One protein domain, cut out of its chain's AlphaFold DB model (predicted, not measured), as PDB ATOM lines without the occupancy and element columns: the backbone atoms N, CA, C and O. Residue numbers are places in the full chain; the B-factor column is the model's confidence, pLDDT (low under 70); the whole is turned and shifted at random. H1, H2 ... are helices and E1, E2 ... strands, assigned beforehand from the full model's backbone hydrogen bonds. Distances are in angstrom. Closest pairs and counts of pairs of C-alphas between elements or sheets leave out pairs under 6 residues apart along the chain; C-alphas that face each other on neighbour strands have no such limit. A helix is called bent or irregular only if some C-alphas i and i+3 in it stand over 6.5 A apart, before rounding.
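What this domain is: This is residues 603 to 810 of the 810 residues of an uncharacterized protein of Candidatus Kaiserbacteria bacterium RIFCSPLOWO2_01_FULL_52_12b (UniProt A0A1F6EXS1). This is an elongated sandwich of two strongly twisted sheets, only partly face to face: a large branched sheet built around the long bent strand E3, and a smaller sheet of E1, E2, E8 and E4 over one of its faces. The short helix H1 packs on the other face of the large sheet, and long loops surround the strands. The printed part has 208 residues, with one named helix and eleven named strands in the order E1 to E9, H1, E10, E11; the neighbour strands are antiparallel. It is mostly strand, though under half of its residues are in named elements. It is compact, with a radius of gyration of the C-alphas of 17.1 A and spans of 59 by 36 by 32 A.

Where its parts are: E1, residues 603 to 606, begins at C-alpha 603 (-46.782, 25.078, -28.574). E2, residues 617 to 628, is 30.6 A long, and E3, residues 635 to 647, 35.6 A. E4 holds residues 662 to 665, E5 residues 672 to 676, E6 residues 699 to 706 over 22.2 A, and E7 residues 710 to 712. E8, residues 717 to 727, is 32.0 A long, and E9, residues 734 to 741, 23.6 A. H1, residues 754 to 759, is irregular: C-alphas 756 and 759 are 7.1 A apart. E10 holds residues 771 to 774. E11, residues 801 to 809, runs 25.0 A to C-alpha 809 (-32.391, 12.874, -0.152).

How they stand to each other: E3 bends by 61 degrees at residue 638. On one side of it lie E6, with N 642 and O 702 at 2.8 A, and E7, with N 637 and O 710 at 2.9 A. On the other side lie E9, with N 643 and O 740 at 2.7 A, and E10, with N 638 and O 772 at 2.9 A. E5 and E6 form a hairpin, with N 673 and O 705 at 2.8 A; E11 is beside E9, with N 737 and O 806 at 2.8 A. In the smaller sheet the order is E1, E2, E8, E4: N 605 and O 626 are 2.8 A apart, N 625 and O 720 2.9 A, and N 664 and O 721 2.9 A. Between the sheets, the closest C-alphas of E2 and E11 are those of Ala 623 and Gly 804, 4.2 A apart. H1 is on the branched sheet at a height of 8.8 A; 1 of its 2 O i to N i+4 pairs is within hydrogen-bond range.

The domain as a whole: The C-alphas farthest apart, those of Ala 732 and Ala 780, are 60.6 A apart. The printed part has no cut and ends at the chain's last residue, 810. The long links are E3 to E4, E5 to E6, E9 to H1, H1 to E10 and E10 to E11. Mean pLDDT of the printed part is 86.0; it is under 70 at residues 677 to 690, 695, 749 to 750, 759 to 767 and 779 to 781.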
ATOM      1  N   THR A 603     -46.379  25.385 -29.951       95.56
ATOM      2  CA  THR A 603     -46.782  25.078 -28.574       95.56
ATOM      3  C   THR A 603     -45.709  24.228 -27.907       95.56
ATOM      4  O   THR A 603     -45.351  23.162 -28.415       95.56
ATOM      5  N   LEU A 604     -45.207  24.682 -26.758       96.31
ATOM      6  CA  LEU A 604     -44.265  23.927 -25.930       96.31
ATOM      7  C   LEU A 604     -45.019  23.221 -24.803       96.31
ATOM      8  O   LEU A 604     -45.927  23.785 -24.205       96.31
ATOM      9  N   SER A 605     -44.649  21.990 -24.481       96.94
ATOM     10  CA  SER A 605     -45.240  21.246 -23.365       96.94
ATOM     11  C   SER A 605     -44.181  20.416 -22.658       96.94
ATOM     12  O   SER A 605     -43.241  19.926 -23.286       96.94
ATOM     13  N   ALA A 606     -44.313  20.278 -21.343       95.50
ATOM     14  CA  ALA A 606     -43.451  19.400 -20.570       95.50
ATOM     15  C   ALA A 606     -43.827  17.942 -20.847       95.50
ATOM     16  O   ALA A 606     -45.003  17.608 -20.998       95.50
ATOM     17  N   VAL A 607     -42.830  17.067 -20.893       96.38
ATOM     18  CA  VAL A 607     -43.043  15.620 -20.958       96.38
ATOM     19  C   VAL A 607     -42.431  15.009 -19.706       96.38
ATOM     20  O   VAL A 607     -41.337  15.400 -19.304       96.38
ATOM     21  N   ALA A 608     -43.131  14.059 -19.084       95.44
ATOM     22  CA  ALA A 608     -42.647  13.392 -17.879       95.44
ATOM     23  C   ALA A 608     -41.247  12.801 -18.102       95.44
ATOM     24  O   ALA A 608     -40.990  12.221 -19.158       95.44
ATOM     25  N   LEU A 609     -40.360  12.955 -17.117       94.75
ATOM     26  CA  LEU A 609     -39.046  12.313 -17.105       94.75
ATOM     27  C   LEU A 609     -39.196  10.831 -16.737       94.75
ATOM     28  O   LEU A 609     -40.129  10.458 -16.030       94.75
ATOM     29  N   ASP A 610     -38.252   9.992 -17.168       91.75
ATOM     30  CA  ASP A 610     -38.282   8.548 -16.857       91.75
ATOM     31  C   ASP A 610     -38.076   8.272 -15.359       91.75
ATOM     32  O   ASP A 610     -38.457   7.227 -14.837       91.75
ATOM     33  N   THR A 611     -37.462   9.225 -14.662       91.62
ATOM     34  CA  THR A 611     -37.305   9.249 -13.213       91.62
ATOM     35  C   THR A 611     -37.293  10.693 -12.736       91.62
ATOM     36  O   THR A 611     -36.798  11.577 -13.432       91.62
ATOM     37  N   THR A 612     -37.810  10.926 -11.534       92.56
ATOM     38  CA  THR A 612     -37.681  12.204 -10.823       92.56
ATOM     39  C   THR A 612     -36.590  12.148  -9.752       92.56
ATOM     40  O   THR A 612     -36.447  13.090  -8.984       92.56
ATOM     41  N   ALA A 613     -35.831  11.052  -9.658       93.12
ATOM     42  CA  ALA A 613     -34.782  10.886  -8.659       93.12
ATOM     43  C   ALA A 613     -33.441  11.461  -9.139       93.12
ATOM     44  O   ALA A 613     -32.973  11.152 -10.239       93.12
ATOM     45  N   ILE A 614     -32.770  12.230  -8.282       92.50
ATOM     46  CA  ILE A 614     -31.385  12.653  -8.515       92.50
ATOM     47  C   ILE A 614     -30.452  11.457  -8.305       92.50
ATOM     48  O   ILE A 614     -30.452  10.821  -7.255       92.50
ATOM     49  N   THR A 615     -29.626  11.160  -9.309       91.00
ATOM     50  CA  THR A 615     -28.558  10.156  -9.212       91.00
ATOM     51  C   THR A 615     -27.308  10.652  -9.923       91.00
ATOM     52  O   THR A 615     -27.399  11.184 -11.031       91.00
ATOM     53  N   ASN A 616     -26.135  10.445  -9.317       90.88
ATOM     54  CA  ASN A 616     -24.866  10.747  -9.978       90.88
ATOM     55  C   ASN A 616     -24.710   9.911 -11.262       90.88
ATOM     56  O   ASN A 616     -25.179   8.771 -11.350       90.88
ATOM     57  N   GLY A 617     -24.026  10.468 -12.258       90.44
ATOM     58  CA  GLY A 617     -23.671   9.772 -13.493       90.44
ATOM     59  C   GLY A 617     -23.731  10.666 -14.725       90.44
ATOM     60  O   GLY A 617     -24.211  11.796 -14.679       90.44
ATOM     61  N   THR A 618     -23.236  10.139 -15.841       89.56
ATOM     62  CA  THR A 618     -23.244  10.810 -17.145       89.56
ATOM     63  C   THR A 618     -24.565  10.573 -17.884       89.56
ATOM     64  O   THR A 618     -25.289   9.619 -17.590       89.56
ATOM     65  N   ASN A 619     -24.875  11.438 -18.857       89.12
ATOM     66  CA  ASN A 619     -26.029  11.305 -19.760       89.12
ATOM     67  C   ASN A 619     -27.394  11.173 -19.045       89.12
ATOM     68  O   ASN A 619     -28.277  10.434 -19.480       89.12
ATOM     69  N   LYS A 620     -27.569  11.879 -17.926       92.69
ATOM     70  CA  LYS A 620     -28.830  11.952 -17.179       92.69
ATOM     71  C   LYS A 620     -29.768  12.949 -17.844       92.69
ATOM     72  O   LYS A 620     -29.326  14.031 -18.224       92.69
ATOM     73  N   VAL A 621     -31.050  12.602 -17.962       94.81
ATOM     74  CA  VAL A 621     -32.085  13.509 -18.482       94.81
ATOM     75  C   VAL A 621     -32.416  14.544 -17.409       94.81
ATOM     76  O   VAL A 621     -32.895  14.193 -16.335       94.81
ATOM     77  N   LEU A 622     -32.130  15.808 -17.701       94.31
ATOM     78  CA  LEU A 622     -32.357  16.951 -16.813       94.31
ATOM     79  C   LEU A 622     -33.714  17.611 -17.093       94.31
ATOM     80  O   LEU A 622     -34.378  18.089 -16.178       94.31
ATOM     81  N   ALA A 623     -34.131  17.616 -18.361       96.62
ATOM     82  CA  ALA A 623     -35.413  18.147 -18.808       96.62
ATOM     83  C   ALA A 623     -35.887  17.455 -20.086       96.62
ATOM     84  O   ALA A 623     -35.068  17.011 -20.894       96.62
ATOM     85  N   ARG A 624     -37.206  17.429 -20.298       97.50
ATOM     86  CA  ARG A 624     -37.838  16.917 -21.516       97.50
ATOM     87  C   ARG A 624     -38.966  17.852 -21.951       97.50
ATOM     88  O   ARG A 624     -39.950  18.048 -21.237       97.50
ATOM     89  N   VAL A 625     -38.828  18.424 -23.143       97.44
ATOM     90  CA  VAL A 625     -39.779  19.380 -23.724       97.44
ATOM     91  C   VAL A 625     -40.264  18.887 -25.079       97.44
ATOM     92  O   VAL A 625     -39.484  18.436 -25.911       97.44
ATOM     93  N   LYS A 626     -41.569  18.970 -25.318       97.44
ATOM     94  CA  LYS A 626     -42.193  18.700 -26.611       97.44
ATOM     95  C   LYS A 626     -42.574  20.019 -27.266       97.44
ATOM     96  O   LYS A 626     -43.343  20.785 -26.692       97.44
ATOM     97  N   VAL A 627     -42.069  20.248 -28.471       97.50
ATOM     98  CA  VAL A 627     -42.421  21.387 -29.326       97.50
ATOM     99  C   VAL A 627     -43.359  20.873 -30.416       97.50
ATOM    100  O   VAL A 627     -43.082  19.851 -31.043       97.50
ATOM    101  N   THR A 628     -44.490  21.541 -30.613       97.06
ATOM    102  CA  THR A 628     -45.523  21.165 -31.591       97.06
ATOM    103  C   THR A 628     -45.781  22.335 -32.523       97.06
ATOM    104  O   THR A 628     -45.977  23.444 -32.031       97.06
ATOM    105  N   ALA A 629     -45.777  22.091 -33.833       96.19
ATOM    106  CA  ALA A 629     -46.206  23.074 -34.823       96.19
ATOM    107  C   ALA A 629     -47.733  23.061 -34.940       96.19
ATOM    108  O   ALA A 629     -48.352  21.997 -34.840       96.19
ATOM    109  N   ASP A 630     -48.339  24.220 -35.183       95.12
ATOM    110  CA  ASP A 630     -49.759  24.269 -35.518       95.12
ATOM    111  C   ASP A 630     -50.034  23.537 -36.848       95.12
ATOM    112  O   ASP A 630     -49.151  23.389 -37.696       95.12
ATOM    113  N   ALA A 631     -51.261  23.055 -37.045       94.38
ATOM    114  CA  ALA A 631     -51.666  22.426 -38.302       94.38
ATOM    115  C   ALA A 631     -51.653  23.404 -39.496       94.38
ATOM    116  O   ALA A 631     -51.596  22.959 -40.641       94.38
ATOM    117  N   ALA A 632     -51.675  24.715 -39.243       91.25
ATOM    118  CA  ALA A 632     -51.644  25.761 -40.257       91.25
ATOM    119  C   ALA A 632     -50.316  25.863 -41.026       91.25
ATOM    120  O   ALA A 632     -50.294  26.368 -42.150       91.25
ATOM    121  N   GLY A 633     -49.202  25.377 -40.469       91.56
ATOM    122  CA  GLY A 633     -47.922  25.408 -41.170       91.56
ATOM    123  C   GLY A 633     -46.742  24.878 -40.366       91.56
ATOM    124  O   GLY A 633     -46.813  24.706 -39.150       91.56
ATOM    125  N   ASP A 634     -45.640  24.631 -41.069       93.31
ATOM    126  CA  ASP A 634     -44.365  24.257 -40.459       93.31
ATOM    127  C   ASP A 634     -43.845  25.375 -39.537       93.31
ATOM    128  O   ASP A 634     -44.118  26.554 -39.763       93.31
ATOM    129  N   ILE A 635     -43.056  25.006 -38.525       95.31
ATOM    130  CA  ILE A 635     -42.268  25.950 -37.723       95.31
ATOM    131  C   ILE A 635     -40.802  25.519 -37.689       95.31
ATOM    132  O   ILE A 635     -40.493  24.325 -37.755       95.31
ATOM    133  N   SER A 636     -39.909  26.485 -37.515       95.38
ATOM    134  CA  SER A 636     -38.485  26.268 -37.240       95.38
ATOM    135  C   SER A 636     -38.110  26.898 -35.903       95.38
ATOM    136  O   SER A 636     -38.696  27.900 -35.506       95.38
ATOM    137  N   TRP A 637     -37.123  26.348 -35.191       95.50
ATOM    138  CA  TRP A 637     -36.538  26.994 -34.011       95.50
ATOM    139  C   TRP A 637     -35.004  26.990 -34.036       95.50
ATOM    140  O   TRP A 637     -34.374  26.084 -34.581       95.50
ATOM    141  N   ALA A 638     -34.403  28.033 -33.450       93.62
ATOM    142  CA  ALA A 638     -32.956  28.292 -33.473       93.62
ATOM    143  C   ALA A 638     -32.349  28.570 -32.088       93.62
ATOM    144  O   ALA A 638     -31.134  28.709 -31.964       93.62
ATOM    145  N   LYS A 639     -33.166  28.655 -31.033       92.31
ATOM    146  CA  LYS A 639     -32.685  28.776 -29.652       92.31
ATOM    147  C   LYS A 639     -33.702  28.199 -28.675       92.31
ATOM    148  O   LYS A 639     -34.886  28.504 -28.799       92.31
ATOM    149  N   ILE A 640     -33.231  27.440 -27.684       93.75
ATOM    150  CA  ILE A 640     -33.984  27.124 -26.458       93.75
ATOM    151  C   ILE A 640     -33.085  27.427 -25.258       93.75
ATOM    152  O   ILE A 640     -31.967  26.920 -25.182       93.75
ATOM    153  N   ALA A 641     -33.567  28.239 -24.322       92.44
ATOM    154  CA  ALA A 641     -32.883  28.584 -23.088       92.44
ATOM    155  C   ALA A 641     -33.539  27.895 -21.890       92.44
ATOM    156  O   ALA A 641     -34.703  28.130 -21.572       92.44
ATOM    157  N   PHE A 642     -32.759  27.053 -21.221       93.38
ATOM    158  CA  PHE A 642     -33.149  26.321 -20.027       93.38
ATOM    159  C   PHE A 642     -32.607  27.032 -18.792       93.38
ATOM    160  O   PHE A 642     -31.396  27.100 -18.592       93.38
ATOM    161  N   THR A 643     -33.485  27.551 -17.947       93.12
ATOM    162  CA  THR A 643     -33.133  28.017 -16.609       93.12
ATOM    163  C   THR A 643     -33.087  26.816 -15.684       93.12
ATOM    164  O   THR A 643     -34.091  26.136 -15.499       93.12
ATOM    165  N   VAL A 644     -31.918  26.548 -15.114       91.75
ATOM    166  CA  VAL A 644     -31.686  25.420 -14.216       91.75
ATOM    167  C   VAL A 644     -31.399  25.966 -12.825       91.75
ATOM    168  O   VAL A 644     -30.398  26.652 -12.629       91.75
ATOM    169  N   GLY A 645     -32.267  25.665 -11.867       92.44
ATOM    170  CA  GLY A 645     -32.075  25.923 -10.445       92.44
ATOM    171  C   GLY A 645     -31.641  24.654  -9.721       92.44
ATOM    172  O   GLY A 645     -32.173  23.577  -9.979       92.44
ATOM    173  N   LYS A 646     -30.681  24.775  -8.806       90.81
ATOM    174  CA  LYS A 646     -30.222  23.682  -7.949       90.81
ATOM    175  C   LYS A 646     -30.246  24.073  -6.476       90.81
ATOM    176  O   LYS A 646     -29.733  25.120  -6.092       90.81
ATOM    177  N   THR A 647     -30.747  23.164  -5.648       92.38
ATOM    178  CA  THR A 647     -30.667  23.239  -4.187       92.38
ATOM    179  C   THR A 647     -29.914  22.021  -3.684       92.38
ATOM    180  O   THR A 647     -30.204  20.901  -4.098       92.38
ATOM    181  N   SER A 648     -28.922  22.218  -2.816       90.88
ATOM    182  CA  SER A 648     -28.182  21.120  -2.182       90.88
ATOM    183  C   SER A 648     -27.450  21.589  -0.924       90.88
ATOM    184  O   SER A 648     -27.130  22.779  -0.824       90.88
ATOM    185  N   PRO A 649     -27.130  20.687   0.023       90.06
ATOM    186  CA  PRO A 649     -26.267  21.004   1.155       90.06
ATOM    187  C   PRO A 649     -24.939  21.602   0.675       90.06
ATOM    188  O   PRO A 649     -24.266  21.031  -0.185       90.06
ATOM    189  N   SER A 650     -24.586  22.777   1.205       87.00
ATOM    190  CA  SER A 650     -23.353  23.509   0.865       87.00
ATOM    191  C   SER A 650     -23.135  23.752  -0.641       87.00
ATOM    192  O   SER A 650     -21.994  23.900  -1.071       87.00
ATOM    193  N   ASN A 651     -24.210  23.800  -1.441       84.81
ATOM    194  CA  ASN A 651     -24.177  23.959  -2.902       84.81
ATOM    195  C   ASN A 651     -23.318  22.899  -3.627       84.81
ATOM    196  O   ASN A 651     -22.685  23.191  -4.645       84.81
ATOM    197  N   ALA A 652     -23.300  21.670  -3.098       85.50
ATOM    198  CA  ALA A 652     -22.473  20.571  -3.593       85.50
ATOM    199  C   ALA A 652     -22.968  19.925  -4.902       85.50
ATOM    200  O   ALA A 652     -22.178  19.256  -5.564       85.50
ATOM    201  N   LEU A 653     -24.238  20.099  -5.296       88.75
ATOM    202  CA  LEU A 653     -24.774  19.523  -6.537       88.75
ATOM    203  C   LEU A 653     -24.130  20.173  -7.768       88.75
ATOM    204  O   LEU A 653     -24.126  21.398  -7.916       88.75
ATOM    205  N   VAL A 654     -23.631  19.332  -8.671       86.94
ATOM    206  CA  VAL A 654     -22.906  19.725  -9.882       86.94
ATOM    207  C   VAL A 654     -23.669  19.272 -11.120       86.94
ATOM    208  O   VAL A 654     -24.037  18.100 -11.229       86.94
ATOM    209  N   ILE A 655     -23.831  20.187 -12.078       87.81
ATOM    210  CA  ILE A 655     -24.221  19.865 -13.452       87.81
ATOM    211  C   ILE A 655     -22.977  20.052 -14.313       87.81
ATOM    212  O   ILE A 655     -22.473  21.167 -14.436       87.81
ATOM    213  N   GLY A 656     -22.451  18.958 -14.865       79.81
ATOM    214  CA  GLY A 656     -21.165  18.940 -15.569       79.81
ATOM    215  C   GLY A 656     -21.061  20.019 -16.648       79.81
ATOM    216  O   GLY A 656     -22.078  20.411 -17.208       79.81
ATOM    217  N   ALA A 657     -19.842  20.490 -16.939       76.56
ATOM    218  CA  ALA A 657     -19.566  21.564 -17.905       76.56
ATOM    219  C   ALA A 657     -20.341  21.434 -19.230       76.56
ATOM    220  O   ALA A 657     -20.726  20.332 -19.625       76.56
ATOM    221  N   THR A 658     -20.487  22.532 -19.982       71.44
ATOM    222  CA  THR A 658     -21.251  22.546 -21.246       71.44
ATOM    223  C   THR A 658     -20.749  21.553 -22.300       71.44
ATOM    224  O   THR A 658     -21.528  21.155 -23.155       71.44
ATOM    225  N   SER A 659     -19.496  21.086 -22.223       72.25
ATOM    226  CA  SER A 659     -18.971  19.986 -23.051       72.25
ATOM    227  C   SER A 659     -19.587  18.612 -22.741       72.25
ATOM    228  O   SER A 659     -19.453  17.682 -23.530       72.25
ATOM    229  N   THR A 660     -20.243  18.472 -21.591       78.06
ATOM    230  CA  THR A 660     -20.910  17.251 -21.113       78.06
ATOM    231  C   THR A 660     -22.435  17.354 -21.149       78.06
ATOM    232  O   THR A 660     -23.113  16.383 -20.809       78.06
ATOM    233  N   VAL A 661     -22.968  18.515 -21.551       86.75
ATOM    234  CA  VAL A 661     -24.400  18.767 -21.731       86.75
ATOM    235  C   VAL A 661     -24.722  18.733 -23.223       86.75
ATOM    236  O   VAL A 661     -23.994  19.284 -24.044       86.75
ATOM    237  N   ALA A 662     -25.815  18.072 -23.583       91.56
ATOM    238  CA  ALA A 662     -26.247  17.901 -24.962       91.56
ATOM    239  C   ALA A 662     -27.775  17.929 -25.055       91.56
ATOM    240  O   ALA A 662     -28.467  17.458 -24.149       91.56
ATOM    241  N   LEU A 663     -28.297  18.444 -26.168       95.88
ATOM    242  CA  LEU A 663     -29.711  18.319 -26.503       95.88
ATOM    243  C   LEU A 663     -29.912  17.099 -27.412       95.88
ATOM    244  O   LEU A 663     -29.185  16.927 -28.391       95.88
ATOM    245  N   TRP A 664     -30.888  16.256 -27.094       96.44
ATOM    246  CA  TRP A 664     -31.203  15.030 -27.831       96.44
ATOM    247  C   TRP A 664     -32.624  15.069 -28.379       96.44
ATOM    248  O   TRP A 664     -33.517  15.592 -27.723       96.44
ATOM    249  N   GLN A 665     -32.849  14.455 -29.536       95.88
ATOM    250  CA  GLN A 665     -34.173  14.128 -30.060       95.88
ATOM    251  C   GLN A 665     -34.237  12.619 -30.302       95.88
ATOM    252  O   GLN A 665     -33.582  12.083 -31.201       95.88
ATOM    253  N   GLY A 666     -35.000  11.909 -29.467       90.12
ATOM    254  CA  GLY A 666     -34.976  10.446 -29.442       90.12
ATOM    255  C   GLY A 666     -33.562   9.917 -29.165       90.12
ATOM    256  O   GLY A 666     -32.950  10.254 -28.153       90.12
ATOM    257  N   SER A 667     -33.031   9.098 -30.074       89.75
ATOM    258  CA  SER A 667     -31.675   8.532 -29.978       89.75
ATOM    259  C   SER A 667     -30.591   9.376 -30.658       89.75
ATOM    260  O   SER A 667     -29.440   8.953 -30.674       89.75
ATOM    261  N   ASN A 668     -30.927  10.544 -31.216       93.69
ATOM    262  CA  ASN A 668     -29.987  11.391 -31.954       93.69
ATOM    263  C   ASN A 668     -29.603  12.627 -31.133       93.69
ATOM    264  O   ASN A 668     -30.474  13.374 -30.688       93.69
ATOM    265  N   GLN A 669     -28.302  12.866 -30.959       94.56
ATOM    266  CA  GLN A 669     -27.802  14.122 -30.399       94.56
ATOM    267  C   GLN A 669     -27.898  15.232 -31.450       94.56
ATOM    268  O   GLN A 669     -27.454  15.057 -32.584       94.56
ATOM    269  N   ILE A 670     -28.429  16.391 -31.068       95.69
ATOM    270  CA  ILE A 670     -28.499  17.567 -31.936       95.69
ATOM    271  C   ILE A 670     -27.164  18.300 -31.868       95.69
ATOM    272  O   ILE A 670     -26.700  18.680 -30.790       95.69
ATOM    273  N   THR A 671     -26.536  18.509 -33.024       93.69
ATOM    274  CA  THR A 671     -25.309  19.303 -33.125       93.69
ATOM    275  C   THR A 671     -25.621  20.776 -32.870       93.69
ATOM    276  O   THR A 671     -26.500  21.353 -33.510       93.69
ATOM    277  N   GLY A 672     -24.902  21.389 -31.934       89.06
ATOM    278  CA  GLY A 672     -25.086  22.781 -31.548       89.06
ATOM    279  C   GLY A 672     -24.166  23.183 -30.403       89.06
ATOM    280  O   GLY A 672     -23.393  22.369 -29.901       89.06
ATOM    281  N   ASN A 673     -24.276  24.440 -29.986       86.00
ATOM    282  CA  ASN A 673     -23.446  25.043 -28.951       86.00
ATOM    283  C   ASN A 673     -24.302  25.547 -27.783       86.00
ATOM    284  O   ASN A 673     -25.418  26.024 -27.985       86.00
ATOM    285  N   PHE A 674     -23.753  25.494 -26.567       85.25
ATOM    286  CA  PHE A 674     -24.371  26.069 -25.369       85.25
ATOM    287  C   PHE A 674     -23.706  27.387 -24.958       85.25
ATOM    288  O   PHE A 674     -22.479  27.492 -24.964       85.25
ATOM    289  N   ALA A 675     -24.513  28.357 -24.526       81.56
ATOM    290  CA  ALA A 675     -24.075  29.567 -23.830       81.56
ATOM    291  C   ALA A 675     -24.682  29.630 -22.415       81.56
ATOM    292  O   ALA A 675     -25.783  29.125 -22.192       81.56
ATOM    293  N   THR A 676     -23.987  30.269 -21.466       79.88
ATOM    294  CA  THR A 676     -24.454  30.450 -20.077       79.88
ATOM    295  C   THR A 676     -24.466  31.922 -19.650       79.88
ATOM    296  O   THR A 676     -23.858  32.775 -20.298       79.88
ATOM    297  N   THR A 677     -25.171  32.229 -18.555       69.00
ATOM    298  CA  THR A 677     -25.350  33.590 -18.001       69.00
ATOM    299  C   THR A 677     -24.118  34.174 -17.309       69.00
ATOM    300  O   THR A 677     -24.076  35.376 -17.078       69.00
ATOM    301  N   SER A 678     -23.128  33.347 -16.960       60.81
ATOM    302  CA  SER A 678     -22.047  33.716 -16.025       60.81
ATOM    303  C   SER A 678     -20.640  33.654 -16.635       60.81
ATOM    304  O   SER A 678     -19.652  33.729 -15.909       60.81
ATOM    305  N   ALA A 679     -20.511  33.487 -17.955       56.56
ATOM    306  CA  ALA A 679     -19.204  33.395 -18.603       56.56
ATOM    307  C   ALA A 679     -18.571  34.790 -18.790       56.56
ATOM    308  O   ALA A 679     -19.020  35.571 -19.622       56.56
ATOM    309  N   THR A 680     -17.502  35.092 -18.046       50.50
ATOM    310  CA  THR A 680     -16.702  36.332 -18.164       50.50
ATOM    311  C   THR A 680     -15.470  36.199 -19.076       50.50
ATOM    312  O   THR A 680     -14.613  37.080 -19.075       50.50
ATOM    313  N   SER A 681     -15.349  35.133 -19.877       44.81
ATOM    314  CA  SER A 681     -14.228  34.960 -20.818       44.81
ATOM    315  C   SER A 681     -14.636  34.193 -22.077       44.81
ATOM    316  O   SER A 681     -15.415  33.247 -22.014       44.81
ATOM    317  N   THR A 682     -14.070  34.597 -23.218       40.84
ATOM    318  CA  THR A 682     -14.323  34.142 -24.601       40.84
ATOM    319  C   THR A 682     -13.945  32.691 -24.911       40.84
ATOM    320  O   THR A 682     -14.015  32.259 -26.060       40.84
ATOM    321  N   THR A 683     -13.544  31.912 -23.916       41.59
ATOM    322  CA  THR A 683     -13.330  30.476 -24.053       41.59
ATOM    323  C   THR A 683     -14.616  29.750 -23.689       41.59
ATOM    324  O   THR A 683     -15.117  29.891 -22.574       41.59
ATOM    325  N   VAL A 684     -15.112  28.930 -24.623       48.34
ATOM    326  CA  VAL A 684     -15.883  27.703 -24.348       48.34
ATOM    327  C   VAL A 684     -15.501  27.171 -22.962       48.34
ATOM    328  O   VAL A 684     -14.314  27.190 -22.648       48.34
ATOM    329  N   LEU A 685     -16.445  26.710 -22.131       52.53
ATOM    330  CA  LEU A 685     -16.118  25.988 -20.889       52.53
ATOM    331  C   LEU A 685     -15.305  24.728 -21.248       52.53
ATOM    332  O   LEU A 685     -15.824  23.626 -21.403       52.53
ATOM    333  N   THR A 686     -14.006  24.910 -21.457       44.59
ATOM    334  CA  THR A 686     -13.047  23.887 -21.823       44.59
ATOM    335  C   THR A 686     -12.679  23.172 -20.544       44.59
ATOM    336  O   THR A 686     -11.826  23.662 -19.824       44.59
ATOM    337  N   SER A 687     -13.328  22.038 -20.273       48.19
ATOM    338  CA  SER A 687     -12.850  20.887 -19.480       48.19
ATOM    339  C   SER A 687     -12.265  21.088 -18.063       48.19
ATOM    340  O   SER A 687     -12.013  20.087 -17.399       48.19
ATOM    341  N   THR A 688     -12.021  22.302 -17.571       46.50
ATOM    342  CA  THR A 688     -11.321  22.567 -16.303       46.50
ATOM    343  C   THR A 688     -12.254  23.010 -15.182       46.50
ATOM    344  O   THR A 688     -11.845  23.003 -14.025       46.50
ATOM    345  N   VAL A 689     -13.511  23.346 -15.491       54.53
ATOM    346  CA  VAL A 689     -14.546  23.643 -14.490       54.53
ATOM    347  C   VAL A 689     -15.460  22.429 -14.363       54.53
ATOM    348  O   VAL A 689     -16.053  21.998 -15.347       54.53
ATOM    349  N   THR A 690     -15.576  21.858 -13.164       66.44
ATOM    350  CA  THR A 690     -16.395  20.657 -12.914       66.44
ATOM    351  C   THR A 690     -17.903  20.933 -13.033       66.44
ATOM    352  O   THR A 690     -18.656  20.009 -13.317       66.44
ATOM    353  N   ASP A 691     -18.339  22.190 -12.857       75.94
ATOM    354  CA  ASP A 691     -19.746  22.635 -12.842       75.94
ATOM    355  C   ASP A 691     -20.037  23.722 -13.895       75.94
ATOM    356  O   ASP A 691     -19.213  24.607 -14.130       75.94
ATOM    357  N   THR A 692     -21.232  23.688 -14.490       76.69
ATOM    358  CA  THR A 692     -21.670  24.528 -15.624       76.69
ATOM    359  C   THR A 692     -21.614  26.033 -15.343       76.69
ATOM    360  O   THR A 692     -21.281  26.810 -16.239       76.69
ATOM    361  N   TRP A 693     -21.922  26.458 -14.112       80.19
ATOM    362  CA  TRP A 693     -21.948  27.875 -13.705       80.19
ATOM    363  C   TRP A 693     -20.877  28.224 -12.660       80.19
ATOM    364  O   TRP A 693     -20.937  29.294 -12.058       80.19
ATOM    365  N   GLY A 694     -19.895  27.338 -12.456       74.88
ATOM    366  CA  GLY A 694     -18.861  27.476 -11.427       74.88
ATOM    367  C   GLY A 694     -19.263  26.917 -10.056       74.88
ATOM    368  O   GLY A 694     -20.442  26.764  -9.735       74.88
ATOM    369  N   VAL A 695     -18.253  26.596  -9.240       67.31
ATOM    370  CA  VAL A 695     -18.434  26.005  -7.902       67.31
ATOM    371  C   VAL A 695     -19.274  26.913  -6.997       67.31
ATOM    372  O   VAL A 695     -19.144  28.134  -7.036       67.31
ATOM    373  N   SER A 696     -20.143  26.311  -6.182       71.88
ATOM    374  CA  SER A 696     -21.051  26.996  -5.246       71.88
ATOM    375  C   SER A 696     -22.202  27.809  -5.864       71.88
ATOM    376  O   SER A 696     -22.952  28.428  -5.108       71.88
ATOM    377  N   SER A 697     -22.394  27.787  -7.192       81.06
ATOM    378  CA  SER A 697     -23.576  28.378  -7.841       81.06
ATOM    379  C   SER A 697     -24.872  27.674  -7.400       81.06
ATOM    380  O   SER A 697     -24.861  26.477  -7.109       81.06
ATOM    381  N   THR A 698     -25.995  28.394  -7.379       86.56
ATOM    382  CA  THR A 698     -27.351  27.845  -7.186       86.56
ATOM    383  C   THR A 698     -28.073  27.574  -8.512       86.56
ATOM    384  O   THR A 698     -29.230  27.162  -8.507       86.56
ATOM    385  N   GLY A 699     -27.402  27.766  -9.655       86.94
ATOM    386  CA  GLY A 699     -27.964  27.545 -10.988       86.94
ATOM    387  C   GLY A 699     -27.686  28.683 -11.973       86.94
ATOM    388  O   GLY A 699     -26.872  29.569 -11.713       86.94
ATOM    389  N   GLY A 700     -28.368  28.658 -13.115       86.69
ATOM    390  CA  GLY A 700     -28.321  29.703 -14.140       86.69
ATOM    391  C   GLY A 700     -29.000  29.272 -15.440       86.69
ATOM    392  O   GLY A 700     -29.602  28.201 -15.510       86.69
ATOM    393  N   THR A 701     -28.911  30.094 -16.489       88.25
ATOM    394  CA  THR A 701     -29.492  29.743 -17.798       88.25
ATOM    395  C   THR A 701     -28.467  29.062 -18.704       88.25
ATOM    396  O   THR A 701     -27.296  29.449 -18.733       88.25
ATOM    397  N   LEU A 702     -28.924  28.044 -19.432       89.06
ATOM    398  CA  LEU A 702     -28.246  27.286 -20.481       89.06
ATOM    399  C   LEU A 702     -29.006  27.484 -21.796       89.06
ATOM    400  O   LEU A 702     -30.059  26.885 -21.999       89.06
ATOM    401  N   ALA A 703     -28.482  28.308 -22.700       89.44
ATOM    402  CA  ALA A 703     -29.064  28.514 -24.023       89.44
ATOM    403  C   ALA A 703     -28.401  27.605 -25.054       89.44
ATOM    404  O   ALA A 703     -27.194  27.694 -25.262       89.44
ATOM    405  N   PHE A 704     -29.188  26.748 -25.699       91.19
ATOM    406  CA  PHE A 704     -28.747  25.894 -26.793       91.19
ATOM    407  C   PHE A 704     -29.044  26.539 -28.146       91.19
ATOM    408  O   PHE A 704     -30.184  26.928 -28.405       91.19
ATOM    409  N   PHE A 705     -28.033  26.587 -29.010       90.19
ATOM    410  CA  PHE A 705     -28.110  27.057 -30.391       90.19
ATOM    411  C   PHE A 705     -27.717  25.898 -31.318       90.19
ATOM    412  O   PHE A 705     -26.542  25.511 -31.328       90.19
ATOM    413  N   PRO A 706     -28.654  25.304 -32.071       91.44
ATOM    414  CA  PRO A 706     -28.334  24.222 -32.982       91.44
ATOM    415  C   PRO A 706     -27.523  24.762 -34.173       91.44
ATOM    416  O   PRO A 706     -27.708  25.900 -34.602       91.44
ATOM    417  N   SER A 707     -26.614  23.954 -34.723       89.94
ATOM    418  CA  SER A 707     -25.810  24.343 -35.898       89.94
ATOM    419  C   SER A 707     -26.650  24.469 -37.172       89.94
ATOM    420  O   SER A 707     -26.252  25.153 -38.111       89.94
ATOM    421  N   VAL A 708     -27.806  23.807 -37.191       90.56
ATOM    422  CA  VAL A 708     -28.848  23.911 -38.214       90.56
ATOM    423  C   VAL A 708     -30.168  24.099 -37.482       90.56
ATOM    424  O   VAL A 708     -30.413  23.416 -36.486       90.56
ATOM    425  N   GLU A 709     -31.016  25.008 -37.956       92.25
ATOM    426  CA  GLU A 709     -32.363  25.185 -37.410       92.25
ATOM    427  C   GLU A 709     -33.118  23.854 -37.302       92.25
ATOM    428  O   GLU A 709     -32.926  22.921 -38.084       92.25
ATOM    429  N   GLN A 710     -33.976  23.758 -36.299       95.75
ATOM    430  CA  GLN A 710     -34.749  22.556 -36.048       95.75
ATOM    431  C   GLN A 710     -36.167  22.766 -36.563       95.75
ATOM    432  O   GLN A 710     -36.920  23.571 -36.018       95.75
ATOM    433  N   LYS A 711     -36.513  22.035 -37.622       95.25
ATOM    434  CA  LYS A 711     -37.809  22.119 -38.294       95.25
ATOM    435  C   LYS A 711     -38.808  21.115 -37.718       95.25
ATOM    436  O   LYS A 711     -38.472  19.951 -37.499       95.25
ATOM    437  N   ILE A 712     -40.056  21.544 -37.544       96.81
ATOM    438  CA  ILE A 712     -41.193  20.704 -37.162       96.81
ATOM    439  C   ILE A 712     -42.314  20.933 -38.174       96.81
ATOM    440  O   ILE A 712     -42.758  22.061 -38.379       96.81
ATOM    441  N   SER A 713     -42.748  19.857 -38.829       96.38
ATOM    442  CA  SER A 713     -43.808  19.914 -39.838       96.38
ATOM    443  C   SER A 713     -45.163  20.286 -39.241       96.38
ATOM    444  O   SER A 713     -45.432  19.961 -38.085       96.38
ATOM    445  N   ALA A 714     -46.024  20.907 -40.047       95.00
ATOM    446  CA  ALA A 714     -47.386  21.284 -39.677       95.00
ATOM    447  C   ALA A 714     -48.136  20.150 -38.952       95.00
ATOM    448  O   ALA A 714     -48.177  19.009 -39.421       95.00
ATOM    449  N   GLY A 715     -48.704  20.456 -37.784       95.19
ATOM    450  CA  GLY A 715     -49.438  19.511 -36.931       95.19
ATOM    451  C   GLY A 715     -48.593  18.408 -36.276       95.19
ATOM    452  O   GLY A 715     -49.122  17.613 -35.497       95.19
ATOM    453  N   ALA A 716     -47.291  18.336 -36.564       97.75
ATOM    454  CA  ALA A 716     -46.378  17.373 -35.965       97.75
ATOM    455  C   ALA A 716     -45.730  17.924 -34.687       97.75
ATOM    456  O   ALA A 716     -45.790  19.113 -34.362       97.75
ATOM    457  N   SER A 717     -45.063  17.035 -33.952       96.88
ATOM    458  CA  SER A 717     -44.321  17.398 -32.749       96.88
ATOM    459  C   SER A 717     -42.953  16.730 -32.702       96.88
ATOM    460  O   SER A 717     -42.801  15.588 -33.132       96.88
ATOM    461  N   ALA A 718     -41.991  17.404 -32.081       97.31
ATOM    462  CA  ALA A 718     -40.690  16.851 -31.728       97.31
ATOM    463  C   ALA A 718     -40.468  16.945 -30.213       97.31
ATOM    464  O   ALA A 718     -40.796  17.954 -29.589       97.31
ATOM    465  N   THR A 719     -39.909  15.889 -29.618       97.50
ATOM    466  CA  THR A 719     -39.539  15.860 -28.197       97.50
ATOM    467  C   THR A 719     -38.029  15.948 -28.056       97.50
ATOM    468  O   THR A 719     -37.302  15.141 -28.637       97.50
ATOM    469  N   TYR A 720     -37.587  16.916 -27.261       97.81
ATOM    470  CA  TYR A 720     -36.194  17.213 -26.983       97.81
ATOM    471  C   TYR A 720     -35.858  16.939 -25.521       97.81
ATOM    472  O   TYR A 720     -36.638  17.258 -24.623       97.81
ATOM    473  N   GLU A 721     -34.679  16.378 -25.283       97.56
ATOM    474  CA  GLU A 721     -34.156  16.071 -23.958       97.56
ATOM    475  C   GLU A 721     -32.851  16.811 -23.710       97.56
ATOM    476  O   GLU A 721     -31.872  16.619 -24.433       97.56
ATOM    477  N   LEU A 722     -32.823  17.625 -22.656       96.06
ATOM    478  CA  LEU A 722     -31.580  18.168 -22.129       96.06
ATOM    479  C   LEU A 722     -30.926  17.074 -21.290       96.06
ATOM    480  O   LEU A 722     -31.470  16.683 -20.257       96.06
ATOM    481  N   ARG A 723     -29.772  16.573 -21.728       93.88
ATOM    482  CA  ARG A 723     -29.010  15.556 -20.999       93.88
ATOM    483  C   ARG A 723     -27.669  16.107 -20.551       93.88
ATOM    484  O   ARG A 723     -27.040  16.862 -21.285       93.88
ATOM    485  N   GLY A 724     -27.216  15.711 -19.367       90.62
ATOM    486  CA  GLY A 724     -25.944  16.159 -18.806       90.62
ATOM    487  C   GLY A 724     -25.357  15.186 -17.791       90.62
ATOM    488  O   GLY A 724     -25.912  14.119 -17.531       90.62
ATOM    489  N   THR A 725     -24.216  15.549 -17.213       90.25
ATOM    490  CA  THR A 725     -23.621  14.799 -16.098       90.25
ATOM    491  C   THR A 725     -24.095  15.384 -14.773       90.25
ATOM    492  O   THR A 725     -23.960  16.584 -14.564       90.25
ATOM    493  N   ILE A 726     -24.621  14.547 -13.878       90.56
ATOM    494  CA  ILE A 726     -24.954  14.929 -12.500       90.56
ATOM    495  C   ILE A 726     -23.845  14.418 -11.577       90.56
ATOM    496  O   ILE A 726     -23.473  13.242 -11.638       90.56
ATOM    497  N   GLY A 727     -23.324  15.294 -10.720       88.50
ATOM    498  CA  GLY A 727     -22.323  14.970  -9.703       88.50
ATOM    499  C   GLY A 727     -22.625  15.629  -8.358       88.50
ATOM    500  O   GLY A 727     -23.497  16.489  -8.259       88.50
ATOM    501  N   GLY A 728     -21.890  15.248  -7.309       87.12
ATOM    502  CA  GLY A 728     -21.978  15.901  -5.995       87.12
ATOM    503  C   GLY A 728     -23.221  15.560  -5.161       87.12
ATOM    504  O   GLY A 728     -23.397  16.104  -4.073       87.12
ATOM    505  N   PHE A 729     -24.061  14.625  -5.616       88.94
ATOM    506  CA  PHE A 729     -25.104  14.011  -4.791       88.94
ATOM    507  C   PHE A 729     -24.446  12.996  -3.841       88.94
ATOM    508  O   PHE A 729     -24.321  11.818  -4.185       88.94
ATOM    509  N   SER A 730     -23.923  13.456  -2.696       87.12
ATOM    510  CA  SER A 730     -23.173  12.595  -1.755       87.12
ATOM    511  C   SER A 730     -23.303  12.924  -0.260       87.12
ATOM    512  O   SER A 730     -23.005  12.062   0.561       87.12
ATOM    513  N   ALA A 731     -23.697  14.143   0.119       87.38
ATOM    514  CA  ALA A 731     -23.843  14.551   1.523       87.38
ATOM    515  C   ALA A 731     -25.294  14.422   2.009       87.38
ATOM    516  O   ALA A 731     -26.210  14.645   1.218       87.38
ATOM    517  N   ALA A 732     -25.498  14.126   3.296       88.81
ATOM    518  CA  ALA A 732     -26.832  14.007   3.884       88.81
ATOM    519  C   ALA A 732     -27.632  15.315   3.766       88.81
ATOM    520  O   ALA A 732     -27.109  16.399   4.047       88.81
ATOM    521  N   GLY A 733     -28.899  15.212   3.365       88.81
ATOM    522  CA  GLY A 733     -29.788  16.360   3.164       88.81
ATOM    523  C   GLY A 733     -30.574  16.312   1.853       88.81
ATOM    524  O   GLY A 733     -30.432  15.385   1.060       88.81
ATOM    525  N   GLY A 734     -31.442  17.308   1.651       92.25
ATOM    526  CA  GLY A 734     -32.324  17.392   0.485       92.25
ATOM    527  C   GLY A 734     -31.671  18.080  -0.713       92.25
ATOM    528  O   GLY A 734     -31.007  19.106  -0.567       92.25
ATOM    529  N   TYR A 735     -31.905  17.526  -1.900       94.38
ATOM    530  CA  TYR A 735     -31.433  18.034  -3.181       94.38
ATOM    531  C   TYR A 735     -32.616  18.258  -4.116       94.38
ATOM    532  O   TYR A 735     -33.493  17.397  -4.222       94.38
ATOM    533  N   THR A 736     -32.607  19.377  -4.836       94.50
ATOM    534  CA  THR A 736     -33.533  19.629  -5.946       94.50
ATOM    535  C   THR A 736     -32.783  20.151  -7.161       94.50
ATOM    536  O   THR A 736     -31.789  20.871  -7.036       94.50
ATOM    537  N   LEU A 737     -33.261  19.767  -8.339       94.50
ATOM    538  CA  LEU A 737     -32.863  20.302  -9.629       94.50
ATOM    539  C   LEU A 737     -34.135  20.613 -10.411       94.50
ATOM    540  O   LEU A 737     -34.851  19.696 -10.813       94.50
ATOM    541  N   ASP A 738     -34.386  21.889 -10.653       95.50
ATOM    542  CA  ASP A 738     -35.552  22.372 -11.381       95.50
ATOM    543  C   ASP A 738     -35.096  23.018 -12.683       95.50
ATOM    544  O   ASP A 738     -34.267  23.923 -12.682       95.50
ATOM    545  N   THR A 739     -35.622  22.546 -13.808       95.94
ATOM    546  CA  THR A 739     -35.327  23.083 -15.135       95.94
ATOM    547  C   THR A 739     -36.595  23.640 -15.762       95.94
ATOM    548  O   THR A 739     -37.602  22.940 -15.882       95.94
ATOM    549  N   SER A 740     -36.544  24.889 -16.208       95.94
ATOM    550  CA  SER A 740     -37.652  25.585 -16.855       95.94
ATOM    551  C   SER A 740     -37.205  26.328 -18.111       95.94
ATOM    552  O   SER A 740     -36.021  26.570 -18.324       95.94
ATOM    553  N   ILE A 741     -38.161  26.680 -18.962       95.75
ATOM    554  CA  ILE A 741     -37.994  27.616 -20.072       95.75
ATOM    555  C   ILE A 741     -38.756  28.882 -19.679       95.75
ATOM    556  O   ILE A 741     -39.913  28.809 -19.258       95.75
ATOM    557  N   GLY A 742     -38.083  30.029 -19.744       92.06
ATOM    558  CA  GLY A 742     -38.665  31.318 -19.368       92.06
ATOM    559  C   GLY A 742     -39.676  31.847 -20.388       92.06
ATOM    560  O   GLY A 742     -39.995  31.188 -21.367       92.06
ATOM    561  N   ASN A 743     -40.170  33.058 -20.144       91.06
ATOM    562  CA  ASN A 743     -40.811  33.906 -21.148       91.06
ATOM    563  C   ASN A 743     -40.310  35.329 -20.899       91.06
ATOM    564  O   ASN A 743     -40.898  36.078 -20.121       91.06
ATOM    565  N   ALA A 744     -39.105  35.615 -21.386       85.88
ATOM    566  CA  ALA A 744     -38.361  36.798 -20.965       85.88
ATOM    567  C   ALA A 744     -38.816  38.067 -21.698       85.88
ATOM    568  O   ALA A 744     -38.621  39.168 -21.183       85.88
ATOM    569  N   GLN A 745     -39.406  37.923 -22.886       88.88
ATOM    570  CA  GLN A 745     -39.867  39.054 -23.681       88.88
ATOM    571  C   GLN A 745     -41.246  39.528 -23.226       88.88
ATOM    572  O   GLN A 745     -42.180  38.749 -23.048       88.88
ATOM    573  N   THR A 746     -41.372  40.843 -23.060       85.75
ATOM    574  CA  THR A 746     -42.618  41.523 -22.663       85.75
ATOM    575  C   THR A 746     -43.210  42.372 -23.786       85.75
ATOM    576  O   THR A 746     -44.313  42.905 -23.649       85.75
ATOM    577  N   THR A 747     -42.504  42.469 -24.911       82.75
ATOM    578  CA  THR A 747     -42.894  43.198 -26.117       82.75
ATOM    579  C   THR A 747     -42.664  42.317 -27.332       82.75
ATOM    580  O   THR A 747     -41.696  41.564 -27.357       82.75
ATOM    581  N   ALA A 748     -43.507  42.445 -28.353       77.50
ATOM    582  CA  ALA A 748     -43.297  41.728 -29.601       77.50
ATOM    583  C   ALA A 748     -42.049  42.237 -30.329       77.50
ATOM    584  O   ALA A 748     -41.885  43.445 -30.510       77.50
ATOM    585  N   SER A 749     -41.221  41.319 -30.823       69.75
ATOM    586  CA  SER A 749     -40.307  41.622 -31.923       69.75
ATOM    587  C   SER A 749     -41.069  41.669 -33.246       69.75
ATOM    588  O   SER A 749     -41.918  40.817 -33.531       69.75
ATOM    589  N   SER A 750     -40.736  42.649 -34.090       67.00
ATOM    590  CA  SER A 750     -41.019  42.529 -35.519       67.00
ATOM    591  C   SER A 750     -40.309  41.291 -36.071       67.00
ATOM    592  O   SER A 750     -39.288  40.856 -35.530       67.00
ATOM    593  N   THR A 751     -40.838  40.702 -37.147       80.06
ATOM    594  CA  THR A 751     -40.141  39.583 -37.779       80.06
ATOM    595  C   THR A 751     -38.774  40.044 -38.284       80.06
ATOM    596  O   THR A 751     -38.621  41.121 -38.865       80.06
ATOM    597  N   GLY A 752     -37.753  39.240 -38.016       86.81
ATOM    598  CA  GLY A 752     -36.368  39.543 -38.358       86.81
ATOM    599  C   GLY A 752     -35.609  38.286 -38.741       86.81
ATOM    600  O   GLY A 752     -36.177  37.199 -38.796       86.81
ATOM    601  N   THR A 753     -34.319  38.425 -39.031       89.81
ATOM    602  CA  THR A 753     -33.434  37.254 -39.112       89.81
ATOM    603  C   THR A 753     -33.237  36.653 -37.730       89.81
ATOM    604  O   THR A 753     -33.307  37.367 -36.725       89.81
ATOM    605  N   ALA A 754     -32.926  35.359 -37.658       87.94
ATOM    606  CA  ALA A 754     -32.699  34.688 -36.379       87.94
ATOM    607  C   ALA A 754     -31.657  35.456 -35.536       87.94
ATOM    608  O   ALA A 754     -31.860  35.716 -34.347       87.94
ATOM    609  N   ALA A 755     -30.580  35.925 -36.179       85.31
ATOM    610  CA  ALA A 755     -29.520  36.701 -35.543       85.31
ATOM    611  C   ALA A 755     -30.006  38.033 -34.944       85.31
ATOM    612  O   ALA A 755     -29.560  38.383 -33.852       85.31
ATOM    613  N   GLN A 756     -30.909  38.749 -35.628       86.50
ATOM    614  CA  GLN A 756     -31.478  40.026 -35.170       86.50
ATOM    615  C   GLN A 756     -32.435  39.851 -33.988       86.50
ATOM    616  O   GLN A 756     -32.446  40.687 -33.091       86.50
ATOM    617  N   VAL A 757     -33.193  38.753 -33.961       86.19
ATOM    618  CA  VAL A 757     -34.102  38.405 -32.854       86.19
ATOM    619  C   VAL A 757     -33.331  37.955 -31.601       86.19
ATOM    620  O   VAL A 757     -33.859  37.956 -30.492       86.19
ATOM    621  N   GLY A 758     -32.048  37.606 -31.752       77.31
ATOM    622  CA  GLY A 758     -31.156  37.256 -30.643       77.31
ATOM    623  C   GLY A 758     -30.637  35.820 -30.678       77.31
ATOM    624  O   GLY A 758     -30.229  35.290 -29.641       77.31
ATOM    625  N   SER A 759     -30.645  35.168 -31.850       66.56
ATOM    626  CA  SER A 759     -30.095  33.817 -32.044       66.56
ATOM    627  C   SER A 759     -28.580  33.811 -32.277       66.56
ATOM    628  O   SER A 759     -28.009  32.767 -32.592       66.56
ATOM    629  N   THR A 760     -27.911  34.961 -32.176       68.00
ATOM    630  CA  THR A 760     -26.454  35.034 -32.278       68.00
ATOM    631  C   THR A 760     -25.823  34.316 -31.091       68.00
ATOM    632  O   THR A 760     -26.089  34.646 -29.932       68.00
ATOM    633  N   PHE A 761     -24.957  33.343 -31.386       68.38
ATOM    634  CA  PHE A 761     -24.137  32.684 -30.376       68.38
ATOM    635  C   PHE A 761     -23.128  33.690 -29.810       68.38
ATOM    636  O   PHE A 761     -22.046  33.897 -30.356       68.38
ATOM    637  N   LEU A 762     -23.519  34.342 -28.720       65.19
ATOM    638  CA  LEU A 762     -22.703  35.282 -27.966       65.19
ATOM    639  C   LEU A 762     -22.700  34.847 -26.501       65.19
ATOM    640  O   LEU A 762     -23.747  34.580 -25.907       65.19
ATOM    641  N   LEU A 763     -21.509  34.760 -25.912       61.25
ATOM    642  CA  LEU A 763     -21.353  34.486 -24.486       61.25
ATOM    643  C   LEU A 763     -22.029  35.612 -23.683       61.25
ATOM    644  O   LEU A 763     -21.889  36.782 -24.028       61.25
ATOM    645  N   GLY A 764     -22.813  35.254 -22.663       60.28
ATOM    646  CA  GLY A 764     -23.668  36.194 -21.924       60.28
ATOM    647  C   GLY A 764     -25.080  36.386 -22.502       60.28
ATOM    648  O   GLY A 764     -25.958  36.866 -21.791       60.28
ATOM    649  N   ASN A 765     -25.365  35.920 -23.727       65.06
ATOM    650  CA  ASN A 765     -26.689  36.011 -24.373       65.06
ATOM    651  C   ASN A 765     -27.630  34.829 -24.023       65.06
ATOM    652  O   ASN A 765     -28.426  34.346 -24.837       65.06
ATOM    653  N   ALA A 766     -27.508  34.307 -22.799       66.25
ATOM    654  CA  ALA A 766     -28.300  33.171 -22.326       66.25
ATOM    655  C   ALA A 766     -29.650  33.582 -21.712       66.25
ATOM    656  O   ALA A 766     -30.458  32.709 -21.428       66.25
ATOM    657  N   VAL A 767     -29.899  34.881 -21.509       68.12
ATOM    658  CA  VAL A 767     -31.025  35.369 -20.692       68.12
ATOM    659  C   VAL A 767     -32.311  35.575 -21.501       68.12
ATOM    660  O   VAL A 767     -33.363  35.101 -21.087       68.12
ATOM    661  N   ALA A 768     -32.247  36.254 -22.652       82.06
ATOM    662  CA  ALA A 768     -33.427  36.586 -23.452       82.06
ATOM    663  C   ALA A 768     -33.100  36.639 -24.958       82.06
ATOM    664  O   ALA A 768     -31.961  36.940 -25.316       82.06
ATOM    665  N   PRO A 769     -34.056  36.339 -25.850       89.56
ATOM    666  CA  PRO A 769     -35.284  35.586 -25.569       89.56
ATOM    667  C   PRO A 769     -34.975  34.129 -25.184       89.56
ATOM    668  O   PRO A 769     -33.883  33.620 -25.478       89.56
ATOM    669  N   SER A 770     -35.916  33.467 -24.505       91.44
ATOM    670  CA  SER A 770     -35.753  32.072 -24.070       91.44
ATOM    671  C   SER A 770     -36.055  31.056 -25.174       91.44
ATOM    672  O   SER A 770     -35.543  29.939 -25.149       91.44
ATOM    673  N   PHE A 771     -36.838  31.450 -26.174       93.75
ATOM    674  CA  PHE A 771     -37.163  30.641 -27.335       93.75
ATOM    675  C   PHE A 771     -37.120  31.525 -28.578       93.75
ATOM    676  O   PHE A 771     -37.659  32.626 -28.568       93.75
ATOM    677  N   ILE A 772     -36.446  31.064 -29.630       93.81
ATOM    678  CA  ILE A 772     -36.412  31.757 -30.925       93.81
ATOM    679  C   ILE A 772     -36.924  30.808 -31.976       93.81
ATOM    680  O   ILE A 772     -36.383  29.708 -32.142       93.81
ATOM    681  N   TRP A 773     -37.940  31.258 -32.692       94.44
ATOM    682  CA  TRP A 773     -38.662  30.444 -33.646       94.44
ATOM    683  C   TRP A 773     -39.086  31.250 -34.862       94.44
ATOM    684  O   TRP A 773     -39.069  32.475 -34.860       94.44
ATOM    685  N   SER A 774     -39.436  30.540 -35.918       93.69
ATOM    686  CA  SER A 774     -39.991  31.084 -37.141       93.69
ATOM    687  C   SER A 774     -41.222  30.283 -37.524       93.69
ATOM    688  O   SER A 774     -41.262  29.062 -37.363       93.69
ATOM    689  N   ASP A 775     -42.219  30.978 -38.053       92.06
ATOM    690  CA  ASP A 775     -43.397  30.381 -38.673       92.06
ATOM    691  C   ASP A 775     -43.174  30.010 -40.150       92.06
ATOM    692  O   ASP A 775     -44.119  29.646 -40.853       92.06
ATOM    693  N   MET A 776     -41.930  30.143 -40.632       90.38
ATOM    694  CA  MET A 776     -41.514  29.875 -42.007       90.38
ATOM    695  C   MET A 776     -42.402  30.599 -43.034       90.38
ATOM    696  O   MET A 776     -42.831  30.017 -44.042       90.38
ATOM    697  N   SER A 777     -42.780  31.845 -42.730       87.69
ATOM    698  CA  SER A 777     -43.656  32.675 -43.564       87.69
ATOM    699  C   SER A 777     -42.941  33.381 -44.712       87.69
ATOM    700  O   SER A 777     -43.621  33.849 -45.623       87.69
ATOM    701  N   SER A 778     -41.605  33.413 -44.737       82.19
ATOM    702  CA  SER A 778     -40.859  33.998 -45.853       82.19
ATOM    703  C   SER A 778     -41.146  33.246 -47.159       82.19
ATOM    704  O   SER A 778     -40.770  32.086 -47.319       82.19
ATOM    705  N   VAL A 779     -41.823  33.914 -48.100       64.69
ATOM    706  CA  VAL A 779     -42.195  33.366 -49.422       64.69
ATOM    707  C   VAL A 779     -41.237  33.774 -50.548       64.69
ATOM    708  O   VAL A 779     -41.216  33.133 -51.595       64.69
ATOM    709  N   ALA A 780     -40.424  34.818 -50.347       60.22
ATOM    710  CA  ALA A 780     -39.529  35.366 -51.375       60.22
ATOM    711  C   ALA A 780     -38.204  34.587 -51.530       60.22
ATOM    712  O   ALA A 780     -37.504  34.735 -52.531       60.22
ATOM    713  N   SER A 781     -37.853  33.749 -50.554       59.28
ATOM    714  CA  SER A 781     -36.658  32.904 -50.542       59.28
ATOM    715  C   SER A 781     -36.949  31.603 -49.796       59.28
ATOM    716  O   SER A 781     -37.845  31.548 -48.957       59.28
ATOM    717  N   VAL A 782     -36.200  30.538 -50.098       78.31
ATOM    718  CA  VAL A 782     -36.229  29.315 -49.282       78.31
ATOM    719  C   VAL A 782     -35.877  29.705 -47.841       78.31
ATOM    720  O   VAL A 782     -34.834  30.323 -47.621       78.31
ATOM    721  N   HIS A 783     -36.763  29.383 -46.892       87.69
ATOM    722  CA  HIS A 783     -36.596  29.706 -45.473       87.69
ATOM    723  C   HIS A 783     -35.209  29.299 -44.949       87.69
ATOM    724  O   HIS A 783     -34.685  28.240 -45.307       87.69
ATOM    725  N   SER A 784     -34.621  30.156 -44.111       89.12
ATOM    726  CA  SER A 784     -33.363  29.891 -43.409       89.12
ATOM    727  C   SER A 784     -33.211  30.814 -42.197       89.12
ATOM    728  O   SER A 784     -33.959  31.770 -42.015       89.12
ATOM    729  N   THR A 785     -32.147  30.651 -41.415       88.69
ATOM    730  CA  THR A 785     -31.807  31.586 -40.325       88.69
ATOM    731  C   THR A 785     -31.553  33.035 -40.780       88.69
ATOM    732  O   THR A 785     -31.527  33.942 -39.944       88.69
ATOM    733  N   ALA A 786     -31.386  33.273 -42.088       88.94
ATOM    734  CA  ALA A 786     -31.197  34.592 -42.691       88.94
ATOM    735  C   ALA A 786     -32.483  35.211 -43.276       88.94
ATOM    736  O   ALA A 786     -32.426  36.335 -43.772       88.94
ATOM    737  N   THR A 787     -33.627  34.518 -43.248       89.44
ATOM    738  CA  THR A 787     -34.911  35.093 -43.682       89.44
ATOM    739  C   THR A 787     -35.539  35.948 -42.588       89.44
ATOM    740  O   THR A 787     -35.269  35.742 -41.414       89.44
ATOM    741  N   SER A 788     -36.348  36.946 -42.954       88.38
ATOM    742  CA  SER A 788     -36.948  37.900 -42.004       88.38
ATOM    743  C   SER A 788     -38.304  37.440 -41.455       88.38
ATOM    744  O   SER A 788     -39.259  38.211 -41.433       88.38
ATOM    745  N   ASP A 789     -38.391  36.178 -41.041       88.88
ATOM    746  CA  ASP A 789     -39.587  35.502 -40.513       88.88
ATOM    747  C   ASP A 789     -39.354  34.861 -39.131       88.88
ATOM    748  O   ASP A 789     -40.145  34.031 -38.683       88.88
ATOM    749  N   TRP A 790     -38.273  35.230 -38.438       91.88
ATOM    750  CA  TRP A 790     -37.995  34.803 -37.065       91.88
ATOM    751  C   TRP A 790     -38.586  35.768 -36.042       91.88
ATOM    752  O   TRP A 790     -38.705  36.967 -36.293       91.88
ATOM    753  N   THR A 791     -38.918  35.245 -34.866       92.88
ATOM    754  CA  THR A 791     -39.462  35.972 -33.717       92.88
ATOM    755  C   THR A 791     -39.097  35.266 -32.402       92.88
ATOM    756  O   THR A 791     -38.422  34.229 -32.391       92.88
ATOM    757  N   ASP A 792     -39.469  35.877 -31.284       92.25
ATOM    758  CA  ASP A 792     -39.040  35.513 -29.934       92.25
ATOM    759  C   ASP A 792     -40.112  34.747 -29.131       92.25
ATOM    760  O   ASP A 792     -41.096  34.247 -29.674       92.25
ATOM    761  N   ASP A 793     -39.906  34.613 -27.821       92.00
ATOM    762  CA  ASP A 793     -40.794  33.912 -26.895       92.00
ATOM    763  C   ASP A 793     -42.064  34.699 -26.515       92.00
ATOM    764  O   ASP A 793     -42.938  34.136 -25.846       92.00
ATOM    765  N   TYR A 794     -42.228  35.944 -26.984       92.25
ATOM    766  CA  TYR A 794     -43.396  36.766 -26.678       92.25
ATOM    767  C   TYR A 794     -44.694  36.097 -27.157       92.25
ATOM    768  O   TYR A 794     -44.874  35.758 -28.332       92.25
ATOM    769  N   LEU A 795     -45.635  35.926 -26.222       92.19
ATOM    770  CA  LEU A 795     -46.961  35.327 -26.442       92.19
ATOM    771  C   LEU A 795     -46.938  33.887 -26.988       92.19
ATOM    772  O   LEU A 795     -47.910  33.431 -27.601       92.19
ATOM    773  N   VAL A 796     -45.859  33.134 -26.756       92.06
ATOM    774  CA  VAL A 796     -45.869  31.678 -26.946       92.06
ATOM    775  C   VAL A 796     -46.741  31.059 -25.848       92.06
ATOM    776  O   VAL A 796     -46.432  31.169 -24.664       92.06
ATOM    777  N   LYS A 797     -47.846  30.409 -26.248       78.56
ATOM    778  CA  LYS A 797     -49.043  30.061 -25.439       78.56
ATOM    779  C   LYS A 797     -48.804  29.256 -24.144       78.56
ATOM    780  O   LYS A 797     -49.738  29.043 -23.379       78.56
ATOM    781  N   THR A 798     -47.586  28.789 -23.892       88.19
ATOM    782  CA  THR A 798     -47.251  27.891 -22.778       88.19
ATOM    783  C   THR A 798     -45.997  28.279 -22.002       88.19
ATOM    784  O   THR A 798     -45.618  27.548 -21.092       88.19
ATOM    785  N   LEU A 799     -45.358  29.403 -22.331       91.75
ATOM    786  CA  LEU A 799     -44.189  29.899 -21.608       91.75
ATOM    787  C   LEU A 799     -44.596  30.958 -20.563       91.75
ATOM    788  O   LEU A 799     -45.411  31.830 -20.880       91.75
ATOM    789  N   PRO A 800     -44.019  30.944 -19.341       93.81
ATOM    790  CA  PRO A 800     -42.930  30.079 -18.872       93.81
ATOM    791  C   PRO A 800     -43.383  28.647 -18.531       93.81
ATOM    792  O   PRO A 800     -44.522  28.421 -18.133       93.81
ATOM    793  N   LEU A 801     -42.468  27.681 -18.653       95.44
ATOM    794  CA  LEU A 801     -42.760  26.248 -18.546       95.44
ATOM    795  C   LEU A 801     -41.683  25.495 -17.755       95.44
ATOM    796  O   LEU A 801     -40.528  25.463 -18.170       95.44
ATOM    797  N   THR A 802     -42.050  24.803 -16.674       96.12
ATOM    798  CA  THR A 802     -41.155  23.831 -16.017       96.12
ATOM    799  C   THR A 802     -41.111  22.539 -16.828       96.12
ATOM    800  O   THR A 802     -42.144  21.922 -17.071       96.12
ATOM    801  N   VAL A 803     -39.917  22.126 -17.250       96.38
ATOM    802  CA  VAL A 803     -39.680  21.005 -18.179       96.38
ATOM    803  C   VAL A 803     -38.898  19.847 -17.548       96.38
ATOM    804  O   VAL A 803     -38.657  18.832 -18.202       96.38
ATOM    805  N   GLY A 804     -38.508  19.972 -16.281       95.81
ATOM    806  CA  GLY A 804     -37.919  18.887 -15.506       95.81
ATOM    807  C   GLY A 804     -37.770  19.253 -14.035       95.81
ATOM    808  O   GLY A 804     -37.323  20.352 -13.724       95.81
ATOM    809  N   THR A 805     -38.114  18.323 -13.147       96.00
ATOM    810  CA  THR A 805     -37.843  18.418 -11.708       96.00
ATOM    811  C   THR A 805     -37.275  17.084 -11.253       96.00
ATOM    812  O   THR A 805     -37.928  16.045 -11.386       96.00
ATOM    813  N   LEU A 806     -36.057  17.114 -10.723       95.94
ATOM    814  CA  LEU A 806     -35.441  15.988 -10.037       95.94
ATOM    815  C   LEU A 806     -35.273  16.344  -8.560       95.94
ATOM    816  O   LEU A 806     -34.883  17.460  -8.222       95.94
ATOM    817  N   SER A 807     -35.517  15.389  -7.673       94.75
ATOM    818  CA  SER A 807     -35.273  15.528  -6.243       94.75
ATOM    819  C   SER A 807     -34.632  14.274  -5.664       94.75
ATOM    820  O   SER A 807     -34.649  13.192  -6.252       94.75
ATOM    821  N   GLY A 808     -34.001  14.418  -4.508       91.38
ATOM    822  CA  GLY A 808     -33.412  13.294  -3.797       91.38
ATOM    823  C   GLY A 808     -32.984  13.694  -2.398       91.38
ATOM    824  O   GLY A 808     -32.677  14.856  -2.148       91.38
ATOM    825  N   THR A 809     -32.936  12.717  -1.502       89.38
ATOM    826  CA  THR A 809     -32.391  12.874  -0.152       89.38
ATOM    827  C   THR A 809     -31.389  11.755   0.069       89.38
ATOM    828  O   THR A 809     -31.670  10.612  -0.298       89.38
ATOM    829  N   ILE A 810     -30.230  12.095   0.626       82.69
ATOM    830  CA  ILE A 810     -29.211  11.131   1.063       82.69
ATOM    831  C   ILE A 810     -29.280  10.985   2.570       82.69
ATOM    832  O   ILE A 810     -29.393  12.042   3.241       82.69
TER     833      ILE A 810